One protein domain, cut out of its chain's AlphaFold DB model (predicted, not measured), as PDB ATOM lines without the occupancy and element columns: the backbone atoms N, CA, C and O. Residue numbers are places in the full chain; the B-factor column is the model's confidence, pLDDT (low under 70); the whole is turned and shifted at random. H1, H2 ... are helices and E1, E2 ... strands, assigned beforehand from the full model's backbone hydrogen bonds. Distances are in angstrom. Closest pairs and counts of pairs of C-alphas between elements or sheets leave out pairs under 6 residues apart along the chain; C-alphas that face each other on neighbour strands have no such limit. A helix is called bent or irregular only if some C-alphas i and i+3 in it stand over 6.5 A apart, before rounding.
ATOM      1  N   ILE A   2     205.101 156.820 280.239       85.50
ATOM      2  CA  ILE A   2     204.757 158.261 280.286       85.50
ATOM      3  C   ILE A   2     204.347 158.742 281.689       85.50
ATOM      4  O   ILE A   2     204.912 159.704 282.189       85.50
ATOM      5  N   ALA A   3     203.441 158.035 282.376       85.12
ATOM      6  CA  ALA A   3     203.013 158.426 283.726       85.12
ATOM      7  C   ALA A   3     204.166 158.484 284.752       85.12
ATOM      8  O   ALA A   3     204.145 159.308 285.658       85.12
ATOM      9  N   ARG A   4     205.196 157.638 284.593       83.31
ATOM     10  CA  ARG A   4     206.373 157.632 285.480       83.31
ATOM     11  C   ARG A   4     207.333 158.764 285.132       83.31
ATOM     12  O   ARG A   4     207.813 159.425 286.037       83.31
ATOM     13  N   LEU A   5     207.532 159.049 283.846       88.69
ATOM     14  CA  LEU A   5     208.275 160.238 283.411       88.69
ATOM     15  C   LEU A   5     207.654 161.518 283.977       88.69
ATOM     16  O   LEU A   5     208.364 162.337 284.547       88.69
ATOM     17  N   LEU A   6     206.325 161.653 283.889       91.38
ATOM     18  CA  LEU A   6     205.601 162.785 284.471       91.38
ATOM     19  C   LEU A   6     205.749 162.837 285.995       91.38
ATOM     20  O   LEU A   6     205.963 163.909 286.548       91.38
ATOM     21  N   LEU A   7     205.690 161.690 286.678       91.94
ATOM     22  CA  LEU A   7     205.906 161.628 288.124       91.94
ATOM     23  C   LEU A   7     207.321 162.085 288.508       91.94
ATOM     24  O   LEU A   7     207.475 162.886 289.428       91.94
ATOM     25  N   GLY A   8     208.343 161.601 287.798       91.56
ATOM     26  CA  GLY A   8     209.730 162.012 287.998       91.56
ATOM     27  C   GLY A   8     209.930 163.498 287.722       91.56
ATOM     28  O   GLY A   8     210.596 164.179 288.499       91.56
ATOM     29  N   LEU A   9     209.276 164.017 286.680       94.31
ATOM     30  CA  LEU A   9     209.296 165.433 286.335       94.31
ATOM     31  C   LEU A   9     208.683 166.294 287.438       94.31
ATOM     32  O   LEU A   9     209.304 167.255 287.871       94.31
ATOM     33  N   VAL A  10     207.499 165.934 287.937       95.25
ATOM     34  CA  VAL A  10     206.815 166.696 288.991       95.25
ATOM     35  C   VAL A  10     207.595 166.645 290.305       95.25
ATOM     36  O   VAL A  10     207.811 167.688 290.918       95.25
ATOM     37  N   LYS A  11     208.070 165.465 290.732       93.62
ATOM     38  CA  LYS A  11     208.893 165.330 291.948       93.62
ATOM     39  C   LYS A  11     210.191 166.123 291.830       93.62
ATOM     40  O   LYS A  11     210.542 166.872 292.737       93.62
ATOM     41  N   GLY A  12     210.886 165.962 290.707       94.44
ATOM     42  CA  GLY A  12     212.130 166.660 290.424       94.44
ATOM     43  C   GLY A  12     211.942 168.172 290.394       94.44
ATOM     44  O   GLY A  12     212.745 168.894 290.978       94.44
ATOM     45  N   ALA A  13     210.851 168.655 289.797       95.62
ATOM     46  CA  ALA A  13     210.528 170.073 289.753       95.62
ATOM     47  C   ALA A  13     210.152 170.628 291.129       95.62
ATOM     48  O   ALA A  13     210.592 171.716 291.484       95.62
ATOM     49  N   ALA A  14     209.397 169.876 291.933       96.38
ATOM     50  CA  ALA A  14     209.057 170.275 293.296       96.38
ATOM     51  C   ALA A  14     210.304 170.376 294.189       96.38
ATOM     52  O   ALA A  14     210.484 171.369 294.891       96.38
ATOM     53  N   ILE A  15     211.196 169.382 294.126       95.12
ATOM     54  CA  ILE A  15     212.457 169.380 294.881       95.12
ATOM     55  C   ILE A  15     213.377 170.492 294.379       95.12
ATOM     56  O   ILE A  15     213.872 171.285 295.175       95.12
ATOM     57  N   GLY A  16     213.591 170.580 293.067       94.62
ATOM     58  CA  GLY A  16     214.469 171.582 292.473       94.62
ATOM     59  C   GLY A  16     213.974 173.009 292.696       94.62
ATOM     60  O   GLY A  16     214.766 173.887 293.031       94.62
ATOM     61  N   GLY A  17     212.663 173.226 292.603       93.69
ATOM     62  CA  GLY A  17     212.027 174.498 292.922       93.69
ATOM     63  C   GLY A  17     212.115 174.839 294.405       93.69
ATOM     64  O   GLY A  17     212.443 175.970 294.741       93.69
ATOM     65  N   GLY A  18     211.903 173.866 295.297       95.56
ATOM     66  CA  GLY A  18     212.025 174.059 296.743       95.56
ATOM     67  C   GLY A  18     213.453 174.395 297.184       95.56
ATOM     68  O   GLY A  18     213.662 175.360 297.916       95.56
ATOM     69  N   VAL A  19     214.448 173.653 296.691       94.69
ATOM     70  CA  VAL A  19     215.873 173.920 296.957       94.69
ATOM     71  C   VAL A  19     216.282 175.273 296.375       94.69
ATOM     72  O   VAL A  19     216.919 176.072 297.060       94.69
ATOM     73  N   GLY A  20     215.866 175.571 295.143       93.69
ATOM     74  CA  GLY A  20     216.115 176.861 294.510       93.69
ATOM     75  C   GLY A  20     215.431 178.027 295.230       93.69
ATOM     76  O   GLY A  20     216.013 179.101 295.352       93.69
ATOM     77  N   TYR A  21     214.231 177.825 295.775       93.31
ATOM     78  CA  TYR A  21     213.541 178.838 296.573       93.31
ATOM     79  C   TYR A  21     214.252 179.066 297.905       93.31
ATOM     80  O   TYR A  21     214.437 180.210 298.308       93.31
ATOM     81  N   GLY A  22     214.729 177.999 298.553       93.44
ATOM     82  CA  GLY A  22     215.570 178.103 299.743       93.44
ATOM     83  C   GLY A  22     216.850 178.897 299.477       93.44
ATOM     84  O   GLY A  22     217.187 179.794 300.244       93.44
ATOM     85  N   ALA A  23     217.525 178.634 298.355       92.62
ATOM     86  CA  ALA A  23     218.702 179.394 297.941       92.62
ATOM     87  C   ALA A  23     218.378 180.866 297.654       92.62
ATOM     88  O   ALA A  23     219.121 181.750 298.076       92.62
ATOM     89  N   TYR A  24     217.252 181.134 296.987       90.25
ATOM     90  CA  TYR A  24     216.762 182.490 296.747       90.25
ATOM     91  C   TYR A  24     216.487 183.237 298.060       90.25
ATOM     92  O   TYR A  24     216.988 184.341 298.252       90.25
ATOM     93  N   ALA A  25     215.761 182.615 298.993       90.56
ATOM     94  CA  ALA A  25     215.440 183.191 300.296       90.56
ATOM     95  C   ALA A  25     216.688 183.421 301.167       90.56
ATOM     96  O   ALA A  25     216.737 184.375 301.937       90.56
ATOM     97  N   ALA A  26     217.711 182.578 301.018       90.50
ATOM     98  CA  ALA A  26     219.002 182.725 301.684       90.50
ATOM     99  C   ALA A  26     219.965 183.697 300.967       90.50
ATOM    100  O   ALA A  26     221.091 183.881 301.425       90.50
ATOM    101  N   GLY A  27     219.558 184.306 299.846       87.38
ATOM    102  CA  GLY A  27     220.390 185.245 299.088       87.38
ATOM    103  C   GLY A  27     221.574 184.600 298.355       87.38
ATOM    104  O   GLY A  27     222.515 185.296 297.985       87.38
ATOM    105  N   LEU A  28     221.546 183.284 298.119       84.69
ATOM    106  CA  LEU A  28     222.644 182.502 297.527       84.69
ATOM    107  C   LEU A  28     222.662 182.555 295.986       84.69
ATOM    108  O   LEU A  28     222.845 181.536 295.320       84.69
ATOM    109  N   GLY A  29     222.434 183.739 295.416       76.00
ATOM    110  CA  GLY A  29     222.396 183.962 293.969       76.00
ATOM    111  C   GLY A  29     223.764 184.254 293.340       76.00
ATOM    112  O   GLY A  29     224.777 184.433 294.018       76.00
ATOM    113  N   GLY A  30     223.796 184.330 292.010       81.06
ATOM    114  CA  GLY A  30     224.975 184.747 291.248       81.06
ATOM    115  C   GLY A  30     226.090 183.700 291.262       81.06
ATOM    116  O   GLY A  30     225.924 182.598 290.744       81.06
ATOM    117  N   GLY A  31     227.244 184.021 291.855       79.50
ATOM    118  CA  GLY A  31     228.422 183.136 291.853       79.50
ATOM    119  C   GLY A  31     228.180 181.759 292.486       79.50
ATOM    120  O   GLY A  31     228.839 180.786 292.118       79.50
ATOM    121  N   MET A  32     227.197 181.648 293.384       88.31
ATOM    122  CA  MET A  32     226.829 180.394 294.049       88.31
ATOM    123  C   MET A  32     225.823 179.542 293.274       88.31
ATOM    124  O   MET A  32     225.586 178.397 293.660       88.31
ATOM    125  N   ASN A  33     225.284 180.035 292.157       88.31
ATOM    126  CA  ASN A  33     224.301 179.315 291.347       88.31
ATOM    127  C   ASN A  33     224.792 177.909 290.953       88.31
ATOM    128  O   ASN A  33     224.036 176.944 291.018       88.31
ATOM    129  N   TRP A  34     226.084 177.758 290.651       90.50
ATOM    130  CA  TRP A  34     226.720 176.464 290.386       90.50
ATOM    131  C   TRP A  34     226.537 175.459 291.530       90.50
ATOM    132  O   TRP A  34     226.178 174.306 291.298       90.50
ATOM    133  N   ALA A  35     226.745 175.904 292.771       92.38
ATOM    134  CA  ALA A  35     226.568 175.073 293.954       92.38
ATOM    135  C   ALA A  35     225.085 174.780 294.217       92.38
ATOM    136  O   ALA A  35     224.739 173.649 294.551       92.38
ATOM    137  N   VAL A  36     224.206 175.766 294.012       92.75
ATOM    138  CA  VAL A  36     222.751 175.611 294.175       92.75
ATOM    139  C   VAL A  36     222.203 174.568 293.204       92.75
ATOM    140  O   VAL A  36     221.531 173.629 293.624       92.75
ATOM    141  N   TYR A  37     222.525 174.672 291.915       93.19
ATOM    142  CA  TYR A  37     222.053 173.719 290.911       93.19
ATOM    143  C   TYR A  37     222.729 172.348 291.037       93.19
ATOM    144  O   TYR A  37     222.083 171.326 290.803       93.19
ATOM    145  N   GLY A  38     223.982 172.294 291.497       93.44
ATOM    146  CA  GLY A  38     224.615 171.043 291.917       93.44
ATOM    147  C   GLY A  38     223.858 170.374 293.068       93.44
ATOM    148  O   GLY A  38     223.557 169.185 292.994       93.44
ATOM    149  N   ALA A  39     223.474 171.138 294.093       94.19
ATOM    150  CA  ALA A  39     222.681 170.642 295.217       94.19
ATOM    151  C   ALA A  39     221.288 170.166 294.778       94.19
ATOM    152  O   ALA A  39     220.853 169.104 295.218       94.19
ATOM    153  N   VAL A  40     220.622 170.885 293.863       95.81
ATOM    154  CA  VAL A  40     219.376 170.422 293.223       95.81
ATOM    155  C   VAL A  40     219.585 169.038 292.612       95.81
ATOM    156  O   VAL A  40     218.847 168.112 292.940       95.81
ATOM    157  N   GLY A  41     220.614 168.871 291.780       93.62
ATOM    158  CA  GLY A  41     220.919 167.592 291.143       93.62
ATOM    159  C   GLY A  41     221.226 166.472 292.136       93.62
ATOM    160  O   GLY A  41     220.716 165.360 291.985       93.62
ATOM    161  N   ALA A  42     221.991 166.767 293.190       94.06
ATOM    162  CA  ALA A  42     222.317 165.801 294.234       94.06
ATOM    163  C   ALA A  42     221.063 165.319 294.972       94.06
ATOM    164  O   ALA A  42     220.843 164.118 295.117       94.06
ATOM    165  N   ILE A  43     220.222 166.259 295.412       92.44
ATOM    166  CA  ILE A  43     219.014 165.974 296.188       92.44
ATOM    167  C   ILE A  43     217.981 165.255 295.312       92.44
ATOM    168  O   ILE A  43     217.393 164.267 295.748       92.44
ATOM    169  N   VAL A  44     217.796 165.685 294.061       93.75
ATOM    170  CA  VAL A  44     216.914 165.007 293.098       93.75
ATOM    171  C   VAL A  44     217.401 163.583 292.823       93.75
ATOM    172  O   VAL A  44     216.599 162.658 292.886       93.75
ATOM    173  N   GLY A  45     218.700 163.374 292.594       89.75
ATOM    174  CA  GLY A  45     219.268 162.039 292.362       89.75
ATOM    175  C   GLY A  45     219.162 161.097 293.561       89.75
ATOM    176  O   GLY A  45     219.157 159.880 293.389       89.75
ATOM    177  N   LEU A  46     219.058 161.658 294.765       88.88
ATOM    178  CA  LEU A  46     218.939 160.913 296.013       88.88
ATOM    179  C   LEU A  46     217.479 160.575 296.368       88.88
ATOM    180  O   LEU A  46     217.209 159.549 296.997       88.88
ATOM    181  N   LEU A  47     216.537 161.444 295.992       86.56
ATOM    182  CA  LEU A  47     215.142 161.377 296.438       86.56
ATOM    183  C   LEU A  47     214.139 160.985 295.347       86.56
ATOM    184  O   LEU A  47     213.063 160.482 295.678       86.56
ATOM    185  N   VAL A  48     214.441 161.216 294.069       83.25
ATOM    186  CA  VAL A  48     213.564 160.822 292.956       83.25
ATOM    187  C   VAL A  48     213.832 159.363 292.572       83.25
ATOM    188  O   VAL A  48     214.957 158.892 292.679       83.25
ATOM    189  N   GLY A  49     212.789 158.629 292.161       75.69
ATOM    190  CA  GLY A  49     212.865 157.185 291.931       75.69
ATOM    191  C   GLY A  49     212.698 156.371 293.217       75.69
ATOM    192  O   GLY A  49     211.740 156.585 293.970       75.69
ATOM    193  N   ARG A  50     213.595 155.408 293.462       69.06
ATOM    194  CA  ARG A  50     213.642 154.659 294.727       69.06
ATOM    195  C   ARG A  50     214.449 155.438 295.779       69.06
ATOM    196  O   ARG A  50     215.665 155.553 295.655       69.06
ATOM    197  N   PRO A  51     213.807 155.965 296.835       62.34
ATOM    198  CA  PRO A  51     214.491 156.794 297.823       62.34
ATOM    199  C   PRO A  51     215.505 155.975 298.636       62.34
ATOM    200  O   PRO A  51     215.259 154.807 298.946       62.34
ATOM    201  N   VAL A  52     216.602 156.610 299.067       59.09
ATOM    202  CA  VAL A  52     217.684 155.989 299.872       59.09
ATOM    203  C   VAL A  52     217.177 155.217 301.088       59.09
ATOM    204  O   VAL A  52     217.731 154.183 301.445       59.09
ATOM    205  N   TRP A  53     216.086 155.665 301.706       55.69
ATOM    206  CA  TRP A  53     215.492 155.001 302.867       55.69
ATOM    207  C   TRP A  53     214.882 153.634 302.534       55.69
ATOM    208  O   TRP A  53     214.917 152.740 303.371       55.69
ATOM    209  N   SER A  54     214.417 153.424 301.298       57.94
ATOM    210  CA  SER A  54     214.023 152.091 300.823       57.94
ATOM    211  C   SER A  54     215.225 151.155 300.628       57.94
ATOM    212  O   SER A  54     215.063 149.942 300.641       57.94
ATOM    213  N   HIS A  55     216.435 151.712 300.495       52.97
ATOM    214  CA  HIS A  55     217.682 150.983 300.263       52.97
ATOM    215  C   HIS A  55     218.501 150.742 301.530       52.97
ATOM    216  O   HIS A  55     219.224 149.758 301.593       52.97
ATOM    217  N   LEU A  56     218.383 151.597 302.549       52.56
ATOM    218  CA  LEU A  56     219.049 151.414 303.845       52.56
ATOM    219  C   LEU A  56     218.515 150.198 304.621       52.56
ATOM    220  O   LEU A  56     219.238 149.623 305.430       52.56
ATOM    221  N   LEU A  57     217.276 149.784 304.347       55.19
ATOM    222  CA  LEU A  57     216.676 148.556 304.881       55.19
ATOM    223  C   LEU A  57     217.138 147.286 304.136       55.19
ATOM    224  O   LEU A  57     217.046 146.193 304.692       55.19
ATOM    225  N   ASP A  58     217.702 147.417 302.929       53.22
ATOM    226  CA  ASP A  58     218.221 146.314 302.117       53.22
ATOM    227  C   ASP A  58     219.762 146.290 302.154       53.22
ATOM    228  O   ASP A  58     220.441 147.099 301.526       53.22
ATOM    229  N   LYS A  59     220.361 145.296 302.825       53.62
ATOM    230  CA  LYS A  59     221.832 145.108 302.943       53.62
ATOM    231  C   LYS A  59     222.590 144.921 301.610       53.62
ATOM    232  O   LYS A  59     223.802 144.712 301.613       53.62
ATOM    233  N   ARG A  60     221.916 144.948 300.457       49.53
ATOM    234  CA  ARG A  60     222.512 144.743 299.129       49.53
ATOM    235  C   ARG A  60     222.726 146.079 298.435       49.53
ATOM    236  O   ARG A  60     221.735 146.729 298.159       49.53
ATOM    237  N   SER A  61     223.979 146.425 298.111       55.16
ATOM    238  CA  SER A  61     224.513 147.207 296.961       55.16
ATOM    239  C   SER A  61     223.765 148.433 296.380       55.16
ATOM    240  O   SER A  61     224.254 149.030 295.425       55.16
ATOM    241  N   THR A  62     222.618 148.843 296.913       60.78
ATOM    242  CA  THR A  62     221.665 149.751 296.252       60.78
ATOM    243  C   THR A  62     221.782 151.177 296.791       60.78
ATOM    244  O   THR A  62     221.523 152.134 296.070       60.78
ATOM    245  N   ALA A  63     222.306 151.340 298.014       69.50
ATOM    246  CA  ALA A  63     222.718 152.641 298.542       69.50
ATOM    247  C   ALA A  63     223.831 153.285 297.688       69.50
ATOM    248  O   ALA A  63     223.826 154.493 297.451       69.50
ATOM    249  N   VAL A  64     224.747 152.471 297.150       78.31
ATOM    250  CA  VAL A  64     225.799 152.937 296.233       78.31
ATOM    251  C   VAL A  64     225.184 153.495 294.951       78.31
ATOM    252  O   VAL A  64     225.578 154.572 294.518       78.31
ATOM    253  N   THR A  65     224.159 152.842 294.395       81.56
ATOM    254  CA  THR A  65     223.443 153.341 293.212       81.56
ATOM    255  C   THR A  65     222.828 154.715 293.460       81.56
ATOM    256  O   THR A  65     222.997 155.608 292.638       81.56
ATOM    257  N   SER A  66     222.178 154.927 294.609       81.56
ATOM    258  CA  SER A  66     221.622 156.245 294.944       81.56
ATOM    259  C   SER A  66     222.692 157.323 295.143       81.56
ATOM    260  O   SER A  66     222.499 158.462 294.728       81.56
ATOM    261  N   ILE A  67     223.852 156.974 295.711       85.75
ATOM    262  CA  ILE A  67     224.979 157.910 295.848       85.75
ATOM    263  C   ILE A  67     225.546 158.261 294.469       85.75
ATOM    264  O   ILE A  67     225.783 159.432 294.184       85.75
ATOM    265  N   ILE A  68     225.712 157.271 293.586       88.50
ATOM    266  CA  ILE A  68     226.159 157.495 292.206       88.50
ATOM    267  C   ILE A  68     225.168 158.403 291.475       88.50
ATOM    268  O   ILE A  68     225.595 159.356 290.830       88.50
ATOM    269  N   LYS A  69     223.855 158.178 291.621       90.25
ATOM    270  CA  LYS A  69     222.816 159.055 291.058       90.25
ATOM    271  C   LYS A  69     222.879 160.469 291.630       90.25
ATOM    272  O   LYS A  69     222.681 161.426 290.889       90.25
ATOM    273  N   ALA A  70     223.194 160.643 292.909       91.25
ATOM    274  CA  ALA A  70     223.386 161.975 293.478       91.25
ATOM    275  C   ALA A  70     224.606 162.682 292.857       91.25
ATOM    276  O   ALA A  70     224.482 163.803 292.367       91.25
ATOM    277  N   VAL A  71     225.766 162.018 292.799       94.38
ATOM    278  CA  VAL A  71     226.998 162.582 292.210       94.38
ATOM    279  C   VAL A  71     226.821 162.880 290.721       94.38
ATOM    280  O   VAL A  71     227.197 163.952 290.249       94.38
ATOM    281  N   PHE A  72     226.200 161.964 289.980       94.06
ATOM    282  CA  PHE A  72     225.866 162.171 288.576       94.06
ATOM    283  C   PHE A  72     224.900 163.349 288.403       94.06
ATOM    284  O   PHE A  72     225.101 164.186 287.527       94.06
ATOM    285  N   GLY A  73     223.916 163.472 289.295       93.62
ATOM    286  CA  GLY A  73     222.972 164.583 289.322       93.62
ATOM    287  C   GLY A  73     223.640 165.938 289.502       93.62
ATOM    288  O   GLY A  73     223.274 166.879 288.801       93.62
ATOM    289  N   ILE A  74     224.660 166.035 290.366       95.56
ATOM    290  CA  ILE A  74     225.478 167.254 290.493       95.56
ATOM    291  C   ILE A  74     226.036 167.637 289.122       95.56
ATOM    292  O   ILE A  74     225.828 168.761 288.674       95.56
ATOM    293  N   GLY A  75     226.694 166.696 288.439       95.06
ATOM    294  CA  GLY A  75     227.287 166.931 287.123       95.06
ATOM    295  C   GLY A  75     226.258 167.332 286.065       95.06
ATOM    296  O   GLY A  75     226.474 168.302 285.340       95.06
ATOM    297  N   VAL A  76     225.119 166.636 286.004       95.62
ATOM    298  CA  VAL A  76     224.048 166.920 285.038       95.62
ATOM    299  C   VAL A  76     223.443 168.299 285.273       95.62
ATOM    300  O   VAL A  76     223.366 169.088 284.338       95.62
ATOM    301  N   CYS A  77     223.032 168.632 286.496       93.50
ATOM    302  CA  CYS A  77     222.372 169.910 286.766       93.50
ATOM    303  C   CYS A  77     223.340 171.099 286.680       93.50
ATOM    304  O   CYS A  77     222.960 172.147 286.158       93.50
ATOM    305  N   VAL A  78     224.602 170.927 287.090       94.38
ATOM    306  CA  VAL A  78     225.670 171.907 286.830       94.38
ATOM    307  C   VAL A  78     225.893 172.087 285.328       94.38
ATOM    308  O   VAL A  78     225.981 173.216 284.850       94.38
ATOM    309  N   GLY A  79     225.940 170.993 284.566       92.81
ATOM    310  CA  GLY A  79     226.084 171.030 283.112       92.81
ATOM    311  C   GLY A  79     224.906 171.713 282.419       92.81
ATOM    312  O   GLY A  79     225.112 172.546 281.543       92.81
ATOM    313  N   LEU A  80     223.670 171.434 282.841       93.06
ATOM    314  CA  LEU A  80     222.469 172.096 282.322       93.06
ATOM    315  C   LEU A  80     222.467 173.594 282.643       93.06
ATOM    316  O   LEU A  80     222.114 174.393 281.778       93.06
ATOM    317  N   TYR A  81     222.916 173.989 283.836       91.62
ATOM    318  CA  TYR A  81     223.111 175.400 284.165       91.62
ATOM    319  C   TYR A  81     224.191 176.055 283.288       91.62
ATOM    320  O   TYR A  81     223.989 177.153 282.764       91.62
ATOM    321  N   ALA A  82     225.314 175.368 283.062       91.81
ATOM    322  CA  ALA A  82     226.365 175.835 282.162       91.81
ATOM    323  C   ALA A  82     225.842 176.014 280.730       91.81
ATOM    324  O   ALA A  82     226.121 177.024 280.093       91.81
ATOM    325  N   LEU A  83     225.045 175.069 280.230       90.56
ATOM    326  CA  LEU A  83     224.421 175.160 278.912       90.56
ATOM    327  C   LEU A  83     223.420 176.320 278.843       90.56
ATOM    328  O   LEU A  83     223.458 177.102 277.895       90.56
ATOM    329  N   ALA A  84     222.571 176.486 279.859       87.81
ATOM    330  CA  ALA A  84     221.618 177.591 279.917       87.81
ATOM    331  C   ALA A  84     222.323 178.960 279.913       87.81
ATOM    332  O   ALA A  84     221.921 179.868 279.190       87.81
ATOM    333  N   THR A  85     223.421 179.097 280.656       87.44
ATOM    334  CA  THR A  85     224.166 180.363 280.740       87.44
ATOM    335  C   THR A  85     225.073 180.626 279.541       87.44
ATOM    336  O   THR A  85     225.233 181.777 279.150       87.44
ATOM    337  N   ARG A  86     225.686 179.593 278.949       85.62
ATOM    338  CA  ARG A  86     226.703 179.756 277.892       85.62
ATOM    339  C   ARG A  86     226.177 179.579 276.477       85.62
ATOM    340  O   ARG A  86     226.732 180.185 275.569       85.62
ATOM    341  N   VAL A  87     225.170 178.731 276.281       84.25
ATOM    342  CA  VAL A  87     224.658 178.387 274.945       84.25
ATOM    343  C   VAL A  87     223.356 179.116 274.659       84.25
ATOM    344  O   VAL A  87     223.186 179.651 273.570       84.25
ATOM    345  N   TRP A  88     222.444 179.166 275.632       83.06
ATOM    346  CA  TRP A  88     221.186 179.893 275.460       83.06
ATOM    347  C   TRP A  88     221.386 181.397 275.695       83.06
ATOM    348  O   TRP A  88     220.856 182.211 274.949       83.06
ATOM    349  N   GLY A  89     222.148 181.787 276.723       73.69
ATOM    350  CA  GLY A  89     222.253 183.191 277.152       73.69
ATOM    351  C   GLY A  89     221.033 183.674 277.954       73.69
ATOM    352  O   GLY A  89     221.032 184.785 278.484       73.69
ATOM    353  N   GLY A  90     220.025 182.809 278.107       75.12
ATOM    354  CA  GLY A  90     218.810 183.060 278.870       75.12
ATOM    355  C   GLY A  90     217.881 184.095 278.234       75.12
ATOM    356  O   GLY A  90     218.063 184.533 277.101       75.12
ATOM    357  N   PHE A  91     216.844 184.456 278.976       84.12
ATOM    358  CA  PHE A  91     215.942 185.553 278.651       84.12
ATOM    359  C   PHE A  91     215.542 186.253 279.946       84.12
ATOM    360  O   PHE A  91     215.605 185.659 281.028       84.12
ATOM    361  N   GLU A  92     215.151 187.516 279.842       88.69
ATOM    362  CA  GLU A  92     214.689 188.272 280.999       88.69
ATOM    363  C   GLU A  92     213.276 187.843 281.377       88.69
ATOM    364  O   GLU A  92     212.370 187.803 280.543       88.69
ATOM    365  N   LEU A  93     213.098 187.506 282.648       87.31
ATOM    366  CA  LEU A  93     211.821 187.106 283.200       87.31
ATOM    367  C   LEU A  93     211.484 188.024 284.374       87.31
ATOM    368  O   LEU A  93     212.241 188.118 285.346       87.31
ATOM    369  N   ALA A  94     210.335 188.688 284.264       89.25
ATOM    370  CA  ALA A  94     209.784 189.535 285.308       89.25
ATOM    371  C   ALA A  94     208.895 188.704 286.240       89.25
ATOM    372  O   ALA A  94     207.868 188.167 285.821       89.25
ATOM    373  N   VAL A  95     209.280 188.608 287.511       85.31
ATOM    374  CA  VAL A  95     208.526 187.896 288.548       85.31
ATOM    375  C   VAL A  95     208.429 188.790 289.774       85.31
ATOM    376  O   VAL A  95     209.426 189.338 290.227       85.31
ATOM    377  N   ALA A  96     207.215 188.955 290.306       84.25
ATOM    378  CA  ALA A  96     206.953 189.776 291.493       84.25
ATOM    379  C   ALA A  96     207.507 191.221 291.409       84.25
ATOM    380  O   ALA A  96     207.898 191.800 292.417       84.25
ATOM    381  N   GLY A  97     207.526 191.808 290.206       85.75
ATOM    382  CA  GLY A  97     208.005 193.178 289.972       85.75
ATOM    383  C   GLY A  97     209.519 193.314 289.804       85.75
ATOM    384  O   GLY A  97     209.992 194.410 289.524       85.75
ATOM    385  N   GLU A  98     210.275 192.220 289.912       86.38
ATOM    386  CA  GLU A  98     211.708 192.203 289.656       86.38
ATOM    387  C   GLU A  98     212.006 191.511 288.322       86.38
ATOM    388  O   GLU A  98     211.455 190.451 288.028       86.38
ATOM    389  N   THR A  99     212.872 192.115 287.506       88.56
ATOM    390  CA  THR A  99     213.313 191.535 286.231       88.56
ATOM    391  C   THR A  99     214.732 191.021 286.392       88.56
ATOM    392  O   THR A  99     215.633 191.778 286.746       88.56
ATOM    393  N   ARG A 100     214.916 189.719 286.168       86.06
ATOM    394  CA  ARG A 100     216.229 189.062 286.165       86.06
ATOM    395  C   ARG A 100     216.291 188.057 285.025       86.06
ATOM    396  O   ARG A 100     215.253 187.603 284.536       86.06
ATOM    397  N   ASN A 101     217.497 187.662 284.630       87.00
ATOM    398  CA  ASN A 101     217.659 186.552 283.699       87.00
ATOM    399  C   ASN A 101     217.080 185.266 284.318       87.00
ATOM    400  O   ASN A 101     217.256 185.007 285.508       87.00
ATOM    401  N   VAL A 102     216.407 184.434 283.518       86.06
ATOM    402  CA  VAL A 102     215.880 183.125 283.945       86.06
ATOM    403  C   VAL A 102     216.938 182.253 284.631       86.06
ATOM    404  O   VAL A 102     216.613 181.489 285.538       86.06
ATOM    405  N   THR A 103     218.212 182.396 284.253       85.88
ATOM    406  CA  THR A 103     219.318 181.652 284.866       85.88
ATOM    407  C   THR A 103     219.616 182.069 286.307       85.88
ATOM    408  O   THR A 103     220.200 181.286 287.060       85.88
ATOM    409  N   ASP A 104     219.194 183.275 286.686       86.56
ATOM    410  CA  ASP A 104     219.370 183.876 288.010       86.56
ATOM    411  C   ASP A 104     218.124 183.760 288.887       86.56
ATOM    412  O   ASP A 104     218.107 184.280 290.001       86.56
ATOM    413  N   TRP A 105     217.094 183.058 288.408       88.00
ATOM    414  CA  TRP A 105     215.923 182.665 289.181       88.00
ATOM    415  C   TRP A 105     216.097 181.223 289.681       88.00
ATOM    416  O   TRP A 105     215.670 180.283 288.999       88.00
ATOM    417  N   PRO A 106     216.682 180.998 290.879       89.69
ATOM    418  CA  PRO A 106     217.158 179.673 291.265       89.69
ATOM    419  C   PRO A 106     216.017 178.678 291.459       89.69
ATOM    420  O   PRO A 106     216.179 177.499 291.172       89.69
ATOM    421  N   PHE A 107     214.836 179.142 291.880       91.25
ATOM    422  CA  PHE A 107     213.645 178.299 291.994       91.25
ATOM    423  C   PHE A 107     213.028 177.941 290.637       91.25
ATOM    424  O   PHE A 107     212.527 176.832 290.480       91.25
ATOM    425  N   ILE A 108     213.082 178.832 289.643       91.94
ATOM    426  CA  ILE A 108     212.496 178.580 288.317       91.94
ATOM    427  C   ILE A 108     213.382 177.619 287.545       91.94
ATOM    428  O   ILE A 108     212.933 176.551 287.125       91.94
ATOM    429  N   LEU A 109     214.660 177.970 287.403       92.38
ATOM    430  CA  LEU A 109     215.598 177.108 286.705       92.38
ATOM    431  C   LEU A 109     215.834 175.818 287.494       92.38
ATOM    432  O   LEU A 109     215.898 174.753 286.890       92.38
ATOM    433  N   GLY A 110     215.879 175.891 288.827       93.50
ATOM    434  CA  GLY A 110     215.975 174.727 289.705       93.50
ATOM    435  C   GLY A 110     214.816 173.757 289.497       93.50
ATOM    436  O   GLY A 110     215.052 172.560 289.351       93.50
ATOM    437  N   ALA A 111     213.578 174.253 289.397       95.56
ATOM    438  CA  ALA A 111     212.424 173.422 289.063       95.56
ATOM    439  C   ALA A 111     212.543 172.807 287.660       95.56
ATOM    440  O   ALA A 111     212.283 171.618 287.486       95.56
ATOM    441  N   ALA A 112     212.983 173.577 286.664       94.62
ATOM    442  CA  ALA A 112     213.138 173.080 285.299       94.62
ATOM    443  C   ALA A 112     214.197 171.968 285.202       94.62
ATOM    444  O   ALA A 112     213.898 170.857 284.759       94.62
ATOM    445  N   ILE A 113     215.427 172.223 285.659       95.62
ATOM    446  CA  ILE A 113     216.522 171.245 285.579       95.62
ATOM    447  C   ILE A 113     216.297 170.066 286.528       95.62
ATOM    448  O   ILE A 113     216.598 168.928 286.171       95.62
ATOM    449  N   GLY A 114     215.730 170.320 287.712       95.56
ATOM    450  CA  GLY A 114     215.370 169.289 288.676       95.56
ATOM    451  C   GLY A 114     214.287 168.375 288.118       95.56
ATOM    452  O   GLY A 114     214.389 167.160 288.256       95.56
ATOM    453  N   GLY A 115     213.294 168.928 287.417       95.75
ATOM    454  CA  GLY A 115     212.269 168.155 286.721       95.75
ATOM    455  C   GLY A 115     212.838 167.303 285.589       95.75
ATOM    456  O   GLY A 115     212.539 166.114 285.513       95.75
ATOM    457  N   LEU A 116     213.711 167.867 284.749       95.44
ATOM    458  CA  LEU A 116     214.375 167.116 283.676       95.44
ATOM    459  C   LEU A 116     215.196 165.945 284.229       95.44
ATOM    460  O   LEU A 116     215.055 164.813 283.762       95.44
ATOM    461  N   TYR A 117     216.012 166.199 285.254       95.88
ATOM    462  CA  TYR A 117     216.817 165.149 285.869       95.88
ATOM    463  C   TYR A 117     215.953 164.126 286.618       95.88
ATOM    464  O   TYR A 117     216.154 162.923 286.477       95.88
ATOM    465  N   GLY A 118     214.925 164.572 287.342       93.81
ATOM    466  CA  GLY A 118     213.994 163.697 288.050       93.81
ATOM    467  C   GLY A 118     213.207 162.773 287.116       93.81
ATOM    468  O   GLY A 118     213.014 161.597 287.428       93.81
ATOM    469  N   ALA A 119     212.802 163.261 285.940       93.31
ATOM    470  CA  ALA A 119     212.178 162.433 284.912       93.31
ATOM    471  C   ALA A 119     213.113 161.303 284.457       93.31
ATOM    472  O   ALA A 119     212.674 160.157 284.339       93.31
ATOM    473  N   TRP A 120     214.398 161.611 284.253       93.31
ATOM    474  CA  TRP A 120     215.411 160.624 283.886       93.31
ATOM    475  C   TRP A 120     215.636 159.589 284.997       93.31
ATOM    476  O   TRP A 120     215.572 158.390 284.731       93.31
ATOM    477  N   VAL A 121     215.803 160.030 286.248       91.06
ATOM    478  CA  VAL A 121     216.022 159.136 287.398       91.06
ATOM    479  C   VAL A 121     214.853 158.159 287.596       91.06
ATOM    480  O   VAL A 121     215.064 156.964 287.802       91.06
ATOM    481  N   GLU A 122     213.611 158.638 287.506       90.00
ATOM    482  CA  GLU A 122     212.416 157.795 287.674       90.00
ATOM    483  C   GLU A 122     212.216 156.824 286.491       90.00
ATOM    484  O   GLU A 122     211.675 155.723 286.661       90.00
ATOM    485  N   ALA A 123     212.652 157.208 285.286       88.06
ATOM    486  CA  ALA A 123     212.657 156.323 284.124       88.06
ATOM    487  C   ALA A 123     213.684 155.193 284.266       88.06
ATOM    488  O   ALA A 123     213.358 154.048 283.957       88.06
ATOM    489  N   ASP A 124     214.876 155.510 284.771       85.75
ATOM    490  CA  ASP A 124     215.951 154.553 285.040       85.75
ATOM    491  C   ASP A 124     215.550 153.516 286.110       85.75
ATOM    492  O   ASP A 124     215.804 152.325 285.957       85.75
ATOM    493  N   ASP A 125     214.790 153.920 287.134       80.88
ATOM    494  CA  ASP A 125     214.268 153.018 288.178       80.88
ATOM    495  C   ASP A 125     213.039 152.182 287.748       80.88
ATOM    496  O   ASP A 125     212.257 151.697 288.579       80.88
ATOM    497  N   ALA A 126     212.783 152.021 286.448       71.44
ATOM    498  CA  ALA A 126     211.705 151.160 285.966       71.44
ATOM    499  C   ALA A 126     212.031 149.669 286.126       71.44
ATOM    500  O   ALA A 126     213.045 149.205 285.609       71.44
ATOM    501  N   PRO A 127     211.166 148.870 286.792       62.91
ATOM    502  CA  PRO A 127     211.349 147.428 286.795       62.91
ATOM    503  C   PRO A 127     211.228 146.887 285.358       62.91
ATOM    504  O   PRO A 127     210.369 147.362 284.607       62.91
TER     505      PRO A 127
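Overview. This is residues 2 to 127 of the 138 residues of an uncharacterized protein of Deltaproteobacteria bacterium (UniProt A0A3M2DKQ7). Three helices, H1, H2 and H5, form a bundle, set lengthwise side by side, and a fourth long helix, H4, packs on H2 and crosses H5 at a slant. A small strand hairpin, E1 with E2, lies at one end of this elongated body; short H3 lies at the other, where residues 56 to 61 stick out. The printed part has 126 residues with five named helices and two named strands, in the order H1 H2 H3 H4 E1 E2 H5, mostly helix; the sheet, E1 - E2, is antiparallel. The whole is compact, with a radius of gyration of the C-alphas of 14.8 A, and spans 50 by 29 by 26 A.

Arrangement. Start at the sheet: E1, residues 92 to 95, and E2, residues 98 to 101, form an antiparallel hairpin at 145 degrees, with N 93 and O 100 at 2.9 A and N 98 and O 95 at 3.0 A, within hydrogen-bond range. From there go to H5, residues 106 to 124, which is apart from E1. H5 touches H1, residues 2 to 25, at a shallow tilt of 32 degrees, opposite ways; their closest C-alphas, Gly 20 and Phe 107, are 3.8 A apart. H5 touches H2, residues 30 to 47, at a shallow tilt of 30 degrees, the same way, closest at C-alphas 44 and 118, 6.0 A. H1 and H2 are a helical hairpin at a steep tilt of 39 degrees; H1 touches H2 with residues 12 to 23 alone, closest at C-alphas 16 and 40, 5.1 A. H4, residues 62 to 88, touches H2 opposite ways at a shallow tilt of 34.9 degrees, only just short of steep, with C-alphas 42 and 70 closest at 4.0 A. With residues 69 to 81 alone H4 touches H5 at a steep tilt of 46 degrees, closest at C-alphas 77 and 113, 6.1 A; H4 is apart from H1. H3, residues 52 to 56, touches residues 62 to 66 of H4 alone, closest at C-alphas 55 and 63, 5.6 A. Every O i to N i+4 pair is within hydrogen-bond range in H1, H3 and H5; in H2 it is 12 of 14 and in H4 22 of 23.

Along the chain. Find C-alpha 2 at (204.757, 158.261, 280.286); from there H1 runs 33.7 A. H2 runs 25.9 A and is irregular, with C-alphas 31 and 34 at 7.0 A. H4, from C-alpha 62 at (221.665, 149.751, 296.252), runs 36.6 A; it is neither bent nor irregular, but only just, with C-alphas 85 and 88 at 6.1 A. H5 runs 25.9 A to C-alpha 124 at (215.951, 154.553, 285.040).

Size, cuts and confidence. The C-alphas of Lys 59 and Gly 97, the two farthest apart, are 51.7 A from each other. The printed part has no cut, and each link between named elements is tight. Confidence is low, with pLDDT under 70, in residues 50 to 63 and residue 127.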